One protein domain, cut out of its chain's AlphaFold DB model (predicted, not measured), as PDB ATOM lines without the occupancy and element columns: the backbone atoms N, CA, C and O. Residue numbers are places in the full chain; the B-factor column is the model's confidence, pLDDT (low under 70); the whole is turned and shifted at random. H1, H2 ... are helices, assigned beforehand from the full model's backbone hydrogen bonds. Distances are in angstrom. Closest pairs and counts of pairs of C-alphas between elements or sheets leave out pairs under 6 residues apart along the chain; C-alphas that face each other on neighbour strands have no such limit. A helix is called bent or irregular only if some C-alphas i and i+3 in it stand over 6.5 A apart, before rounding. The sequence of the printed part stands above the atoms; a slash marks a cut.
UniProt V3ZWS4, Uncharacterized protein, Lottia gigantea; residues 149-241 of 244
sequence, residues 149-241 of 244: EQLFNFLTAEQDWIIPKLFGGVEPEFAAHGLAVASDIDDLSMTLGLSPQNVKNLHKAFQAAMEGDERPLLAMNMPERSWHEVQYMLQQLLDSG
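Overview. This is residues 149 to 241 of the 244 residues of an uncharacterized protein of Lottia gigantea (UniProt V3ZWS4). The domain is a rounded ball of short crossed helices around the long helix H5, whose residues 205 to 210 meet the other long helix, H7, about at right angles. Residues 198 to 203 of H5 meet H2 and H4, the small H6 packs on residues 204 to 208, and H4 folds back on H3 as a helical hairpin with H1 packed across H3. The printed part has 93 residues with seven named helices, H1 to H7 in order along it, and no named strand; the class is all helix. It is compact, with a radius of gyration of the C-alphas of 11.8 A and spans of 29 by 27 by 26 A.

Along the chain. H1, residues 149 to 157, begins at C-alpha 149 (-10.671, -36.882, -48.774) and is 12.2 A long. H2, residues 159 to 166, is 10.1 A long and irregular, but only just: C-alphas 160 and 163 are 6.6 A apart. H3, residues 172 to 181, is 14.2 A long, and H4, residues 185 to 192, is 10.3 A long. H5, residues 196 to 211, starts at C-alpha 196 (-30.428, -19.468, -42.077) and is 22.4 A long. H6 is residues 215 to 218. H7, residues 224 to 239, is 23.6 A long, ends at C-alpha 239 (-13.080, -32.609, -31.137), and is irregular, with C-alphas 225 and 228 7.3 A apart.

Arrangement. H5 is the hub and touches four helices. With residues 198 to 202 alone it touches H2, about perpendicular at 73 degrees; the closest C-alphas, of Leu 166 and Asn 198, are 4.9 A apart. With residues 199 to 203 alone it touches H4 at a steep tilt of 48 degrees, opposite ways; the closest C-alphas, of Ser 189 and Val 199, are 6.7 A apart. With residues 204 to 208 alone it touches H6, where the C-alphas of Ala 205 and Leu 217 come closest at 6.1 A. With residues 205 to 210 alone it touches H7, about perpendicular at 88 degrees; the closest C-alphas, of Ala 209 and Gln 231, are 4.9 A apart. H3 and H4 form a helical hairpin at a steep tilt of 44 degrees, with C-alphas 178 and 188 closest at 5.9 A. H1 touches H3 at a steep tilt of 43 degrees, opposite ways, with C-alphas 152 and 176 closest at 5.1 A. H1 and H5 are apart. In H1, H3, H4 and H5 every O i to N i+4 pair is within hydrogen-bond range, against 3 of 4 in H2 and 10 of 12 in H7; H6 is too short for such a pair.

Size, cuts and confidence. The C-alphas of Met 190 and Arg 225, the two farthest apart, are 31.2 A apart. The printed part has no cut, and its six links between helices are tight. Its mean pLDDT is 96.8, and no printed residue is under 70.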
ATOM      1  N   GLU A 149     -10.257 -35.649 -48.093       96.44
ATOM      2  CA  GLU A 149     -10.671 -36.882 -48.774       96.44
ATOM      3  C   GLU A 149     -11.646 -37.714 -47.928       96.44
ATOM      4  O   GLU A 149     -12.641 -38.220 -48.446       96.44
ATOM      5  N   GLN A 150     -11.409 -37.817 -46.618       96.62
ATOM      6  CA  GLN A 150     -12.305 -38.534 -45.714       96.62
ATOM      7  C   GLN A 150     -13.655 -37.821 -45.601       96.62
ATOM      8  O   GLN A 150     -14.695 -38.469 -45.726       96.62
ATOM      9  N   LEU A 151     -13.646 -36.494 -45.437       97.62
ATOM     10  CA  LEU A 151     -14.871 -35.688 -45.396       97.62
ATOM     11  C   LEU A 151     -15.659 -35.795 -46.703       97.62
ATOM     12  O   LEU A 151     -16.873 -35.969 -46.681       97.62
ATOM     13  N   PHE A 152     -14.976 -35.742 -47.844       98.06
ATOM     14  CA  PHE A 152     -15.592 -35.892 -49.156       98.06
ATOM     15  C   PHE A 152     -16.259 -37.262 -49.322       98.06
ATOM     16  O   PHE A 152     -17.409 -37.337 -49.757       98.06
ATOM     17  N   ASN A 153     -15.570 -38.340 -48.940       98.00
ATOM     18  CA  ASN A 153     -16.115 -39.695 -49.016       98.00
ATOM     19  C   ASN A 153     -17.349 -39.854 -48.118       98.00
ATOM     20  O   ASN A 153     -18.358 -40.401 -48.563       98.00
ATOM     21  N   PHE A 154     -17.297 -39.318 -46.896       98.00
ATOM     22  CA  PHE A 154     -18.431 -39.290 -45.971       98.00
ATOM     23  C   PHE A 154     -19.629 -38.524 -46.554       98.00
ATOM     24  O   PHE A 154     -20.730 -39.066 -46.650       98.00
ATOM     25  N   LEU A 155     -19.414 -37.288 -47.012       98.12
ATOM     26  CA  LEU A 155     -20.478 -36.453 -47.577       98.12
ATOM     27  C   LEU A 155     -21.073 -37.051 -48.853       98.12
ATOM     28  O   LEU A 155     -22.265 -36.894 -49.094       98.12
ATOM     29  N   THR A 156     -20.264 -37.745 -49.653       97.62
ATOM     30  CA  THR A 156     -20.732 -38.450 -50.852       97.62
ATOM     31  C   THR A 156     -21.579 -39.670 -50.487       97.62
ATOM     32  O   THR A 156     -22.597 -39.920 -51.128       97.62
ATOM     33  N   ALA A 157     -21.197 -40.422 -49.451       97.19
ATOM     34  CA  ALA A 157     -21.962 -41.578 -48.982       97.19
ATOM     35  C   ALA A 157     -23.333 -41.179 -48.407       97.19
ATOM     36  O   ALA A 157     -24.316 -41.887 -48.615       97.19
ATOM     37  N   GLU A 158     -23.409 -40.025 -47.740       97.31
ATOM     38  CA  GLU A 158     -24.618 -39.507 -47.082       97.31
ATOM     39  C   GLU A 158     -25.308 -38.380 -47.879       97.31
ATOM     40  O   GLU A 158     -26.160 -37.649 -47.361       97.31
ATOM     41  N   GLN A 159     -24.960 -38.231 -49.163       96.94
ATOM     42  CA  GLN A 159     -25.323 -37.060 -49.968       96.94
ATOM     43  C   GLN A 159     -26.835 -36.818 -50.070       96.94
ATOM     44  O   GLN A 159     -27.271 -35.669 -50.124       96.94
ATOM     45  N   ASP A 160     -27.636 -37.887 -50.069       96.56
ATOM     46  CA  ASP A 160     -29.068 -37.829 -50.380       96.56
ATOM     47  C   ASP A 160     -29.864 -37.031 -49.339       96.56
ATOM     48  O   ASP A 160     -30.900 -36.440 -49.658       96.56
ATOM     49  N   TRP A 161     -29.377 -36.976 -48.098       96.25
ATOM     50  CA  TRP A 161     -30.006 -36.204 -47.029       96.25
ATOM     51  C   TRP A 161     -29.095 -35.085 -46.517       96.25
ATOM     52  O   TRP A 161     -29.581 -33.970 -46.316       96.25
ATOM     53  N   ILE A 162     -27.788 -35.327 -46.356       97.44
ATOM     54  CA  ILE A 162     -26.884 -34.376 -45.696       97.44
ATOM     55  C   ILE A 162     -26.719 -33.109 -46.544       97.44
ATOM     56  O   ILE A 162     -26.895 -31.995 -46.050       97.44
ATOM     57  N   ILE A 163     -26.491 -33.255 -47.850       97.88
ATOM     58  CA  ILE A 163     -26.248 -32.129 -48.755       97.88
ATOM     59  C   ILE A 163     -27.476 -31.220 -48.893       97.88
ATOM     60  O   ILE A 163     -27.351 -30.021 -48.637       97.88
ATOM     61  N   PRO A 164     -28.684 -31.716 -49.229       97.56
ATOM     62  CA  PRO A 164     -29.842 -30.838 -49.359       97.56
ATOM     63  C   PRO A 164     -30.307 -30.257 -48.015       97.56
ATOM     64  O   PRO A 164     -30.816 -29.135 -47.979       97.56
ATOM     65  N   LYS A 165     -30.160 -30.986 -46.898       97.62
ATOM     66  CA  LYS A 165     -30.702 -30.546 -45.600       97.62
ATOM     67  C   LYS A 165     -29.749 -29.656 -44.818       97.62
ATOM     68  O   LYS A 165     -30.205 -28.667 -44.238       97.62
ATOM     69  N   LEU A 166     -28.459 -29.978 -44.796       97.75
ATOM     70  CA  LEU A 166     -27.460 -29.259 -44.002       97.75
ATOM     71  C   LEU A 166     -26.685 -28.253 -44.852       97.75
ATOM     72  O   LEU A 166     -26.422 -27.159 -44.370       97.75
ATOM     73  N   PHE A 167     -26.397 -28.568 -46.116       98.00
ATOM     74  CA  PHE A 167     -25.540 -27.739 -46.977       98.00
ATOM     75  C   PHE A 167     -26.275 -27.064 -48.141       98.00
ATOM     76  O   PHE A 167     -25.644 -26.492 -49.018       98.00
ATOM     77  N   GLY A 168     -27.610 -27.118 -48.179       95.56
ATOM     78  CA  GLY A 168     -28.411 -26.392 -49.171       95.56
ATOM     79  C   GLY A 168     -28.160 -26.793 -50.630       95.56
ATOM     80  O   GLY A 168     -28.440 -25.999 -51.520       95.56
ATOM     81  N   GLY A 169     -27.646 -28.001 -50.887       95.75
ATOM     82  CA  GLY A 169     -27.341 -28.460 -52.249       95.75
ATOM     83  C   GLY A 169     -25.922 -28.156 -52.739       95.75
ATOM     84  O   GLY A 169     -25.626 -28.436 -53.897       95.75
ATOM     85  N   VAL A 170     -25.051 -27.599 -51.890       97.00
ATOM     86  CA  VAL A 170     -23.631 -27.375 -52.215       97.00
ATOM     87  C   VAL A 170     -22.945 -28.695 -52.583       97.00
ATOM     88  O   VAL A 170     -23.193 -29.726 -51.963       97.00
ATOM     89  N   GLU A 171     -22.068 -28.667 -53.588       96.69
ATOM     90  CA  GLU A 171     -21.333 -29.858 -54.024       96.69
ATOM     91  C   GLU A 171     -20.485 -30.445 -52.873       96.69
ATOM     92  O   GLU A 171     -19.848 -29.680 -52.135       96.69
ATOM     93  N   PRO A 172     -20.419 -31.784 -52.718       97.38
ATOM     94  CA  PRO A 172     -19.702 -32.426 -51.614       97.38
ATOM     95  C   PRO A 172     -18.238 -32.002 -51.470       97.38
ATOM     96  O   PRO A 172     -17.732 -31.944 -50.354       97.38
ATOM     97  N   GLU A 173     -17.554 -31.682 -52.572       95.94
ATOM     98  CA  GLU A 173     -16.154 -31.237 -52.549       95.94
ATOM     99  C   GLU A 173     -15.998 -29.873 -51.853       95.94
ATOM    100  O   GLU A 173     -15.149 -29.721 -50.971       95.94
ATOM    101  N   PHE A 174     -16.861 -28.901 -52.168       97.25
ATOM    102  CA  PHE A 174     -16.852 -27.597 -51.499       97.25
ATOM    103  C   PHE A 174     -17.284 -27.712 -50.040       97.25
ATOM    104  O   PHE A 174     -16.680 -27.077 -49.178       97.25
ATOM    105  N   ALA A 175     -18.282 -28.549 -49.747       97.69
ATOM    106  CA  ALA A 175     -18.709 -28.801 -48.376       97.69
ATOM    107  C   ALA A 175     -17.585 -29.451 -47.543       97.69
ATOM    108  O   ALA A 175     -17.312 -28.994 -46.434       97.69
ATOM    109  N   ALA A 176     -16.868 -30.438 -48.093       97.94
ATOM    110  CA  ALA A 176     -15.715 -31.062 -47.441       97.94
ATOM    111  C   ALA A 176     -14.588 -30.053 -47.186       97.94
ATOM    112  O   ALA A 176     -14.053 -29.990 -46.082       97.94
ATOM    113  N   HIS A 177     -14.259 -29.225 -48.182       96.69
ATOM    114  CA  HIS A 177     -13.263 -28.168 -48.024       96.69
ATOM    115  C   HIS A 177     -13.686 -27.139 -46.963       96.69
ATOM    116  O   HIS A 177     -12.884 -26.769 -46.109       96.69
ATOM    117  N   GLY A 178     -14.948 -26.701 -46.973       96.31
ATOM    118  CA  GLY A 178     -15.494 -25.780 -45.974       96.31
ATOM    119  C   GLY A 178     -15.394 -26.347 -44.557       96.31
ATOM    120  O   GLY A 178     -14.860 -25.687 -43.669       96.31
ATOM    121  N   LEU A 179     -15.813 -27.599 -44.360       96.38
ATOM    122  CA  LEU A 179     -15.709 -28.297 -43.073       96.38
ATOM    123  C   LEU A 179     -14.262 -28.499 -42.610       96.38
ATOM    124  O   LEU A 179     -14.024 -28.557 -41.404       96.38
ATOM    125  N   ALA A 180     -13.305 -28.593 -43.534       94.81
ATOM    126  CA  ALA A 180     -11.880 -28.721 -43.237       94.81
ATOM    127  C   ALA A 180     -11.180 -27.383 -42.932       94.81
ATOM    128  O   ALA A 180     -10.062 -27.386 -42.423       94.81
ATOM    129  N   VAL A 181     -11.806 -26.238 -43.218       92.44
ATOM    130  CA  VAL A 181     -11.172 -24.919 -43.035       92.44
ATOM    131  C   VAL A 181     -11.892 -24.057 -41.999       92.44
ATOM    132  O   VAL A 181     -11.225 -23.472 -41.148       92.44
ATOM    133  N   ALA A 182     -13.223 -24.054 -41.971       94.50
ATOM    134  CA  ALA A 182     -14.009 -23.095 -41.195       94.50
ATOM    135  C   ALA A 182     -13.845 -23.204 -39.666       94.50
ATOM    136  O   ALA A 182     -14.029 -24.279 -39.112       94.50
ATOM    137  N   SER A 183     -13.551 -22.139 -38.926       91.62
ATOM    138  CA  SER A 183     -13.371 -22.276 -37.462       91.62
ATOM    139  C   SER A 183     -14.654 -22.614 -36.694       91.62
ATOM    140  O   SER A 183     -14.606 -23.201 -35.609       91.62
ATOM    141  N   ASP A 184     -15.792 -22.211 -37.240       95.06
ATOM    142  CA  ASP A 184     -17.103 -22.266 -36.608       95.06
ATOM    143  C   ASP A 184     -18.219 -22.297 -37.663       95.06
ATOM    144  O   ASP A 184     -17.969 -22.211 -38.872       95.06
ATOM    145  N   ILE A 185     -19.463 -22.464 -37.207       96.50
ATOM    146  CA  ILE A 185     -20.639 -22.517 -38.083       96.50
ATOM    147  C   ILE A 185     -20.841 -21.219 -38.873       96.50
ATOM    148  O   ILE A 185     -21.287 -21.286 -40.021       96.50
ATOM    149  N   ASP A 186     -20.522 -20.055 -38.306       96.44
ATOM    150  CA  ASP A 186     -20.709 -18.773 -38.991       96.44
ATOM    151  C   ASP A 186     -19.715 -18.623 -40.149       96.44
ATOM    152  O   ASP A 186     -20.116 -18.284 -41.266       96.44
ATOM    153  N   ASP A 187     -18.446 -18.965 -39.925       96.31
ATOM    154  CA  ASP A 187     -17.407 -19.001 -40.958       96.31
ATOM    155  C   ASP A 187     -17.745 -20.020 -42.061       96.31
ATOM    156  O   ASP A 187     -17.645 -19.730 -43.258       96.31
ATOM    157  N   LEU A 188     -18.266 -21.193 -41.681       97.31
ATOM    158  CA  LEU A 188     -18.739 -22.208 -42.626       97.31
ATOM    159  C   LEU A 188     -19.914 -21.689 -43.466       97.31
ATOM    160  O   LEU A 188     -19.944 -21.865 -44.685       97.31
ATOM    161  N   SER A 189     -20.874 -21.036 -42.812       97.75
ATOM    162  CA  SER A 189     -22.056 -20.453 -43.442       97.75
ATOM    163  C   SER A 189     -21.680 -19.374 -44.450       97.75
ATOM    164  O   SER A 189     -22.171 -19.392 -45.580       97.75
ATOM    165  N   MET A 190     -20.766 -18.473 -44.077       97.19
ATOM    166  CA  MET A 190     -20.245 -17.439 -44.970       97.19
ATOM    167  C   MET A 190     -19.471 -18.041 -46.144       97.19
ATOM    168  O   MET A 190     -19.664 -17.612 -47.280       97.19
ATOM    169  N   THR A 191     -18.641 -19.055 -45.885       96.38
ATOM    170  CA  THR A 191     -17.818 -19.719 -46.906       96.38
ATOM    171  C   THR A 191     -18.663 -20.446 -47.953       96.38
ATOM    172  O   THR A 191     -18.349 -20.393 -49.141       96.38
ATOM    173  N   LEU A 192     -19.739 -21.117 -47.532       97.44
ATOM    174  CA  LEU A 192     -20.584 -21.934 -48.413       97.44
ATOM    175  C   LEU A 192     -21.872 -21.230 -48.868       97.44
ATOM    176  O   LEU A 192     -22.622 -21.787 -49.665       97.44
ATOM    177  N   GLY A 193     -22.148 -20.021 -48.373       97.19
ATOM    178  CA  GLY A 193     -23.365 -19.274 -48.697       97.19
ATOM    179  C   GLY A 193     -24.642 -19.945 -48.178       97.19
ATOM    180  O   GLY A 193     -25.646 -20.000 -48.890       97.19
ATOM    181  N   LEU A 194     -24.615 -20.484 -46.956       97.69
ATOM    182  CA  LEU A 194     -25.727 -21.261 -46.407       97.69
ATOM    183  C   LEU A 194     -26.924 -20.385 -46.020       97.69
ATOM    184  O   LEU A 194     -26.790 -19.265 -45.526       97.69
ATOM    185  N   SER A 195     -28.133 -20.926 -46.189       98.12
ATOM    186  CA  SER A 195     -29.341 -20.255 -45.708       98.12
ATOM    187  C   SER A 195     -29.449 -20.321 -44.174       98.12
ATOM    188  O   SER A 195     -28.957 -21.273 -43.560       98.12
ATOM    189  N   PRO A 196     -30.193 -19.404 -43.524       98.12
ATOM    190  CA  PRO A 196     -30.428 -19.468 -42.077       98.12
ATOM    191  C   PRO A 196     -31.056 -20.792 -41.616       98.12
ATOM    192  O   PRO A 196     -30.826 -21.251 -40.497       98.12
ATOM    193  N   GLN A 197     -31.845 -21.435 -42.483       97.88
ATOM    194  CA  GLN A 197     -32.433 -22.736 -42.185       97.88
ATOM    195  C   GLN A 197     -31.382 -23.851 -42.201       97.88
ATOM    196  O   GLN A 197     -31.431 -24.736 -41.349       97.88
ATOM    197  N   ASN A 198     -30.429 -23.801 -43.132       97.94
ATOM    198  CA  ASN A 198     -29.312 -24.742 -43.186       97.94
ATOM    199  C   ASN A 198     -28.404 -24.595 -41.962       97.94
ATOM    200  O   ASN A 198     -28.102 -25.596 -41.324       97.94
ATOM    201  N   VAL A 199     -28.087 -23.361 -41.559       98.06
ATOM    202  CA  VAL A 199     -27.342 -23.067 -40.320       98.06
ATOM    203  C   VAL A 199     -28.045 -23.652 -39.094       98.06
ATOM    204  O   VAL A 199     -27.436 -24.343 -38.282       98.06
ATOM    205  N   LYS A 200     -29.365 -23.464 -38.988       98.12
ATOM    206  CA  LYS A 200     -30.160 -24.054 -37.903       98.12
ATOM    207  C   LYS A 200     -30.149 -25.585 -37.930       98.12
ATOM    208  O   LYS A 200     -30.142 -26.210 -36.871       98.12
ATOM    209  N   ASN A 201     -30.182 -26.193 -39.115       98.06
ATOM    210  CA  ASN A 201     -30.100 -27.646 -39.270       98.06
ATOM    211  C   ASN A 201     -28.709 -28.171 -38.892       98.06
ATOM    212  O   ASN A 201     -28.627 -29.182 -38.201       98.06
ATOM    213  N   LEU A 202     -27.643 -27.465 -39.277       98.00
ATOM    214  CA  LEU A 202     -26.265 -27.771 -38.892       98.00
ATOM    215  C   LEU A 202     -26.092 -27.726 -37.376       98.00
ATOM    216  O   LEU A 202     -25.677 -28.722 -36.793       98.00
ATOM    217  N   HIS A 203     -26.496 -26.630 -36.727       97.88
ATOM    218  CA  HIS A 203     -26.420 -26.514 -35.269       97.88
ATOM    219  C   HIS A 203     -27.171 -27.662 -34.578       97.88
ATOM    220  O   HIS A 203     -26.662 -28.268 -33.641       97.88
ATOM    221  N   LYS A 204     -28.372 -28.015 -35.061       97.88
ATOM    222  CA  LYS A 204     -29.121 -29.171 -34.541       97.88
ATOM    223  C   LYS A 204     -28.392 -30.494 -34.749       97.88
ATOM    224  O   LYS A 204     -28.435 -31.324 -33.852       97.88
ATOM    225  N   ALA A 205     -27.777 -30.708 -35.911       97.94
ATOM    226  CA  ALA A 205     -27.075 -31.948 -36.224       97.94
ATOM    227  C   ALA A 205     -25.858 -32.149 -35.312       97.94
ATOM    228  O   ALA A 205     -25.700 -33.213 -34.722       97.94
ATOM    229  N   PHE A 206     -25.044 -31.109 -35.141       97.88
ATOM    230  CA  PHE A 206     -23.898 -31.140 -34.235       97.88
ATOM    231  C   PHE A 206     -24.319 -31.281 -32.768       97.88
ATOM    232  O   PHE A 206     -23.756 -32.104 -32.053       97.88
ATOM    233  N   GLN A 207     -25.346 -30.547 -32.326       97.56
ATOM    234  CA  GLN A 207     -25.874 -30.680 -30.966       97.56
ATOM    235  C   GLN A 207     -26.385 -32.103 -30.694       97.56
ATOM    236  O   GLN A 207     -26.059 -32.702 -29.673       97.56
ATOM    237  N   ALA A 208     -27.135 -32.675 -31.630       97.44
ATOM    238  CA  ALA A 208     -27.608 -34.049 -31.553       97.44
ATOM    239  C   ALA A 208     -26.453 -35.066 -31.494       97.44
ATOM    240  O   ALA A 208     -26.499 -35.996 -30.689       97.44
ATOM    241  N   ALA A 209     -25.387 -34.863 -32.277       97.19
ATOM    242  CA  ALA A 209     -24.192 -35.702 -32.224       97.19
ATOM    243  C   ALA A 209     -23.475 -35.624 -30.862       97.19
ATOM    244  O   ALA A 209     -23.027 -36.655 -30.356       97.19
ATOM    245  N   MET A 210     -23.409 -34.438 -30.243       96.12
ATOM    246  CA  MET A 210     -22.879 -34.259 -28.881       96.12
ATOM    247  C   MET A 210     -23.726 -34.971 -27.827       96.12
ATOM    248  O   MET A 210     -23.188 -35.623 -26.938       96.12
ATOM    249  N   GLU A 211     -25.048 -34.834 -27.914       96.88
ATOM    250  CA  GLU A 211     -25.995 -35.400 -26.946       96.88
ATOM    251  C   GLU A 211     -26.196 -36.912 -27.128       96.88
ATOM    252  O   GLU A 211     -26.696 -37.586 -26.228       96.88
ATOM    253  N   GLY A 212     -25.803 -37.456 -28.282       97.00
ATOM    254  CA  GLY A 212     -26.070 -38.843 -28.643       97.00
ATOM    255  C   GLY A 212     -27.538 -39.105 -28.986       97.00
ATOM    256  O   GLY A 212     -28.006 -40.233 -28.838       97.00
ATOM    257  N   ASP A 213     -28.270 -38.078 -29.423       97.56
ATOM    258  CA  ASP A 213     -29.684 -38.170 -29.786       97.56
ATOM    259  C   ASP A 213     -29.857 -38.187 -31.309       97.56
ATOM    260  O   ASP A 213     -29.713 -37.165 -31.969       97.56
ATOM    261  N   GLU A 214     -30.219 -39.331 -31.887       97.62
ATOM    262  CA  GLU A 214     -30.418 -39.461 -33.336       97.62
ATOM    263  C   GLU A 214     -31.712 -38.800 -33.847       97.62
ATOM    264  O   GLU A 214     -31.825 -38.466 -35.032       97.62
ATOM    265  N   ARG A 215     -32.700 -38.570 -32.970       97.69
ATOM    266  CA  ARG A 215     -34.063 -38.155 -33.357       97.69
ATOM    267  C   ARG A 215     -34.098 -36.868 -34.193       97.69
ATOM    268  O   ARG A 215     -34.860 -36.831 -35.164       97.69
ATOM    269  N   PRO A 216     -33.307 -35.815 -33.895       97.44
ATOM    270  CA  PRO A 216     -33.281 -34.606 -34.711       97.44
ATOM    271  C   PRO A 216     -32.779 -34.850 -36.138       97.44
ATOM    272  O   PRO A 216     -33.276 -34.205 -37.060       97.44
ATOM    273  N   LEU A 217     -31.836 -35.777 -36.338       97.75
ATOM    274  CA  LEU A 217     -31.310 -36.118 -37.661       97.75
ATOM    275  C   LEU A 217     -32.266 -37.040 -38.422       97.75
ATOM    276  O   LEU A 217     -32.492 -36.825 -39.613       97.75
ATOM    277  N   LEU A 218     -32.906 -37.996 -37.741       97.56
ATOM    278  CA  LEU A 218     -33.976 -38.812 -38.332       97.56
ATOM    279  C   LEU A 218     -35.132 -37.932 -38.834       97.56
ATOM    280  O   LEU A 218     -35.633 -38.126 -39.939       97.56
ATOM    281  N   ALA A 219     -35.494 -36.884 -38.083       97.31
ATOM    282  CA  ALA A 219     -36.477 -35.886 -38.516       97.31
ATOM    283  C   ALA A 219     -36.031 -35.073 -39.751       97.31
ATOM    284  O   ALA A 219     -36.857 -34.430 -40.404       97.31
ATOM    285  N   MET A 220     -34.737 -35.096 -40.087       96.56
ATOM    286  CA  MET A 220     -34.159 -34.523 -41.306       96.56
ATOM    287  C   MET A 220     -33.939 -35.569 -42.413       96.56
ATOM    288  O   MET A 220     -33.264 -35.268 -43.392       96.56
ATOM    289  N   ASN A 221     -34.565 -36.746 -42.314       96.56
ATOM    290  CA  ASN A 221     -34.440 -37.874 -43.245       96.56
ATOM    291  C   ASN A 221     -33.050 -38.533 -43.279       96.56
ATOM    292  O   ASN A 221     -32.690 -39.127 -44.295       96.56
ATOM    293  N   MET A 222     -32.277 -38.461 -42.194       97.88
ATOM    294  CA  MET A 222     -31.112 -39.335 -42.049       97.88
ATOM    295  C   MET A 222     -31.574 -40.805 -41.998       97.88
ATOM    296  O   MET A 222     -32.517 -41.110 -41.262       97.88
ATOM    297  N   PRO A 223     -30.942 -41.733 -42.735       97.56
ATOM    298  CA  PRO A 223     -31.221 -43.159 -42.602       97.56
ATOM    299  C   PRO A 223     -30.867 -43.675 -41.197       97.56
ATOM    300  O   PRO A 223     -29.778 -43.398 -40.704       97.56
ATOM    301  N   GLU A 224     -31.722 -44.501 -40.583       95.25
ATOM    302  CA  GLU A 224     -31.493 -45.048 -39.224       95.25
ATOM    303  C   GLU A 224     -30.138 -45.764 -39.084       95.25
ATOM    304  O   GLU A 224     -29.426 -45.614 -38.098       95.25
ATOM    305  N   ARG A 225     -29.719 -46.491 -40.124       95.94
ATOM    306  CA  ARG A 225     -28.427 -47.197 -40.141       95.94
ATOM    307  C   ARG A 225     -27.201 -46.277 -40.200       95.94
ATOM    308  O   ARG A 225     -26.102 -46.745 -39.922       95.94
ATOM    309  N   SER A 226     -27.372 -45.016 -40.597       96.81
ATOM    310  CA  SER A 226     -26.273 -44.068 -40.813       96.81
ATOM    311  C   SER A 226     -25.859 -43.337 -39.537       96.81
ATOM    312  O   SER A 226     -24.805 -42.704 -39.521       96.81
ATOM    313  N   TRP A 227     -26.637 -43.450 -38.452       97.44
ATOM    314  CA  TRP A 227     -26.392 -42.718 -37.208       97.44
ATOM    315  C   TRP A 227     -24.956 -42.849 -36.692       97.44
ATOM    316  O   TRP A 227     -24.332 -41.840 -36.392       97.44
ATOM    317  N   HIS A 228     -24.407 -44.067 -36.646       97.06
ATOM    318  CA  HIS A 228     -23.068 -44.302 -36.096       97.06
ATOM    319  C   HIS A 228     -21.973 -43.561 -36.878       97.06
ATOM    320  O   HIS A 228     -21.117 -42.923 -36.271       97.06
ATOM    321  N   GLU A 229     -22.015 -43.613 -38.212       97.00
ATOM    322  CA  GLU A 229     -21.025 -42.946 -39.069       97.00
ATOM    323  C   GLU A 229     -21.166 -41.420 -38.990       97.00
ATOM    324  O   GLU A 229     -20.181 -40.693 -38.858       97.00
ATOM    325  N   VAL A 230     -22.409 -40.929 -39.012       97.88
ATOM    326  CA  VAL A 230     -22.715 -39.496 -38.954       97.88
ATOM    327  C   VAL A 230     -22.329 -38.910 -37.601       97.88
ATOM    328  O   VAL A 230     -21.674 -37.872 -37.549       97.88
ATOM    329  N   GLN A 231     -22.692 -39.579 -36.508       97.88
ATOM    330  CA  GLN A 231     -22.316 -39.167 -35.163       97.88
ATOM    331  C   GLN A 231     -20.794 -39.133 -35.020       97.88
ATOM    332  O   GLN A 231     -20.263 -38.131 -34.547       97.88
ATOM    333  N   TYR A 232     -20.100 -40.182 -35.471       97.00
ATOM    334  CA  TYR A 232     -18.645 -40.250 -35.420       97.00
ATOM    335  C   TYR A 232     -17.998 -39.077 -36.168       97.00
ATOM    336  O   TYR A 232     -17.174 -38.370 -35.594       97.00
ATOM    337  N   MET A 233     -18.412 -38.793 -37.406       97.62
ATOM    338  CA  MET A 233     -17.861 -37.668 -38.174       97.62
ATOM    339  C   MET A 233     -18.172 -36.296 -37.581       97.62
ATOM    340  O   MET A 233     -17.286 -35.441 -37.529       97.62
ATOM    341  N   LEU A 234     -19.393 -36.071 -37.095       97.19
ATOM    342  CA  LEU A 234     -19.749 -34.799 -36.464       97.19
ATOM    343  C   LEU A 234     -19.002 -34.588 -35.138       97.19
ATOM    344  O   LEU A 234     -18.562 -33.471 -34.870       97.19
ATOM    345  N   GLN A 235     -18.802 -35.641 -34.340       96.25
ATOM    346  CA  GLN A 235     -18.000 -35.576 -33.114       96.25
ATOM    347  C   GLN A 235     -16.522 -35.316 -33.411       96.25
ATOM    348  O   GLN A 235     -15.943 -34.423 -32.808       96.25
ATOM    349  N   GLN A 236     -15.935 -35.996 -34.401       95.50
ATOM    350  CA  GLN A 236     -14.544 -35.754 -34.811       95.50
ATOM    351  C   GLN A 236     -14.300 -34.293 -35.222       95.50
ATOM    352  O   GLN A 236     -13.262 -33.714 -34.907       95.50
ATOM    353  N   LEU A 237     -15.268 -33.662 -35.892       96.19
ATOM    354  CA  LEU A 237     -15.187 -32.237 -36.216       96.19
ATOM    355  C   LEU A 237     -15.211 -31.359 -34.954       96.19
ATOM    356  O   LEU A 237     -14.396 -30.443 -34.843       96.19
ATOM    357  N   LEU A 238     -16.089 -31.642 -33.992       94.88
ATOM    358  CA  LEU A 238     -16.149 -30.905 -32.723       94.88
ATOM    359  C   LEU A 238     -14.862 -31.070 -31.904       94.88
ATOM    360  O   LEU A 238     -14.322 -30.080 -31.410       94.88
ATOM    361  N   ASP A 239     -14.325 -32.289 -31.839       93.88
ATOM    362  CA  ASP A 239     -13.080 -32.609 -31.137       93.88
ATOM    363  C   ASP A 239     -11.867 -31.906 -31.768       93.88
ATOM    364  O   ASP A 239     -10.936 -31.518 -31.064       93.88
ATOM    365  N   SER A 240     -11.906 -31.635 -33.080       92.50
ATOM    366  CA  SER A 240     -10.885 -30.823 -33.761       92.50
ATOM    367  C   SER A 240     -10.931 -29.326 -33.401       92.50
ATOM    368  O   SER A 240     -10.064 -28.548 -33.803       92.50
ATOM    369  N   GLY A 241     -11.924 -28.892 -32.620       90.88
ATOM    370  CA  GLY A 241     -12.083 -27.509 -32.172       90.88
ATOM    371  C   GLY A 241     -13.053 -26.673 -33.009       90.88
ATOM    372  O   GLY A 241     -13.071 -25.449 -32.843       90.88
TER     373      GLY A 241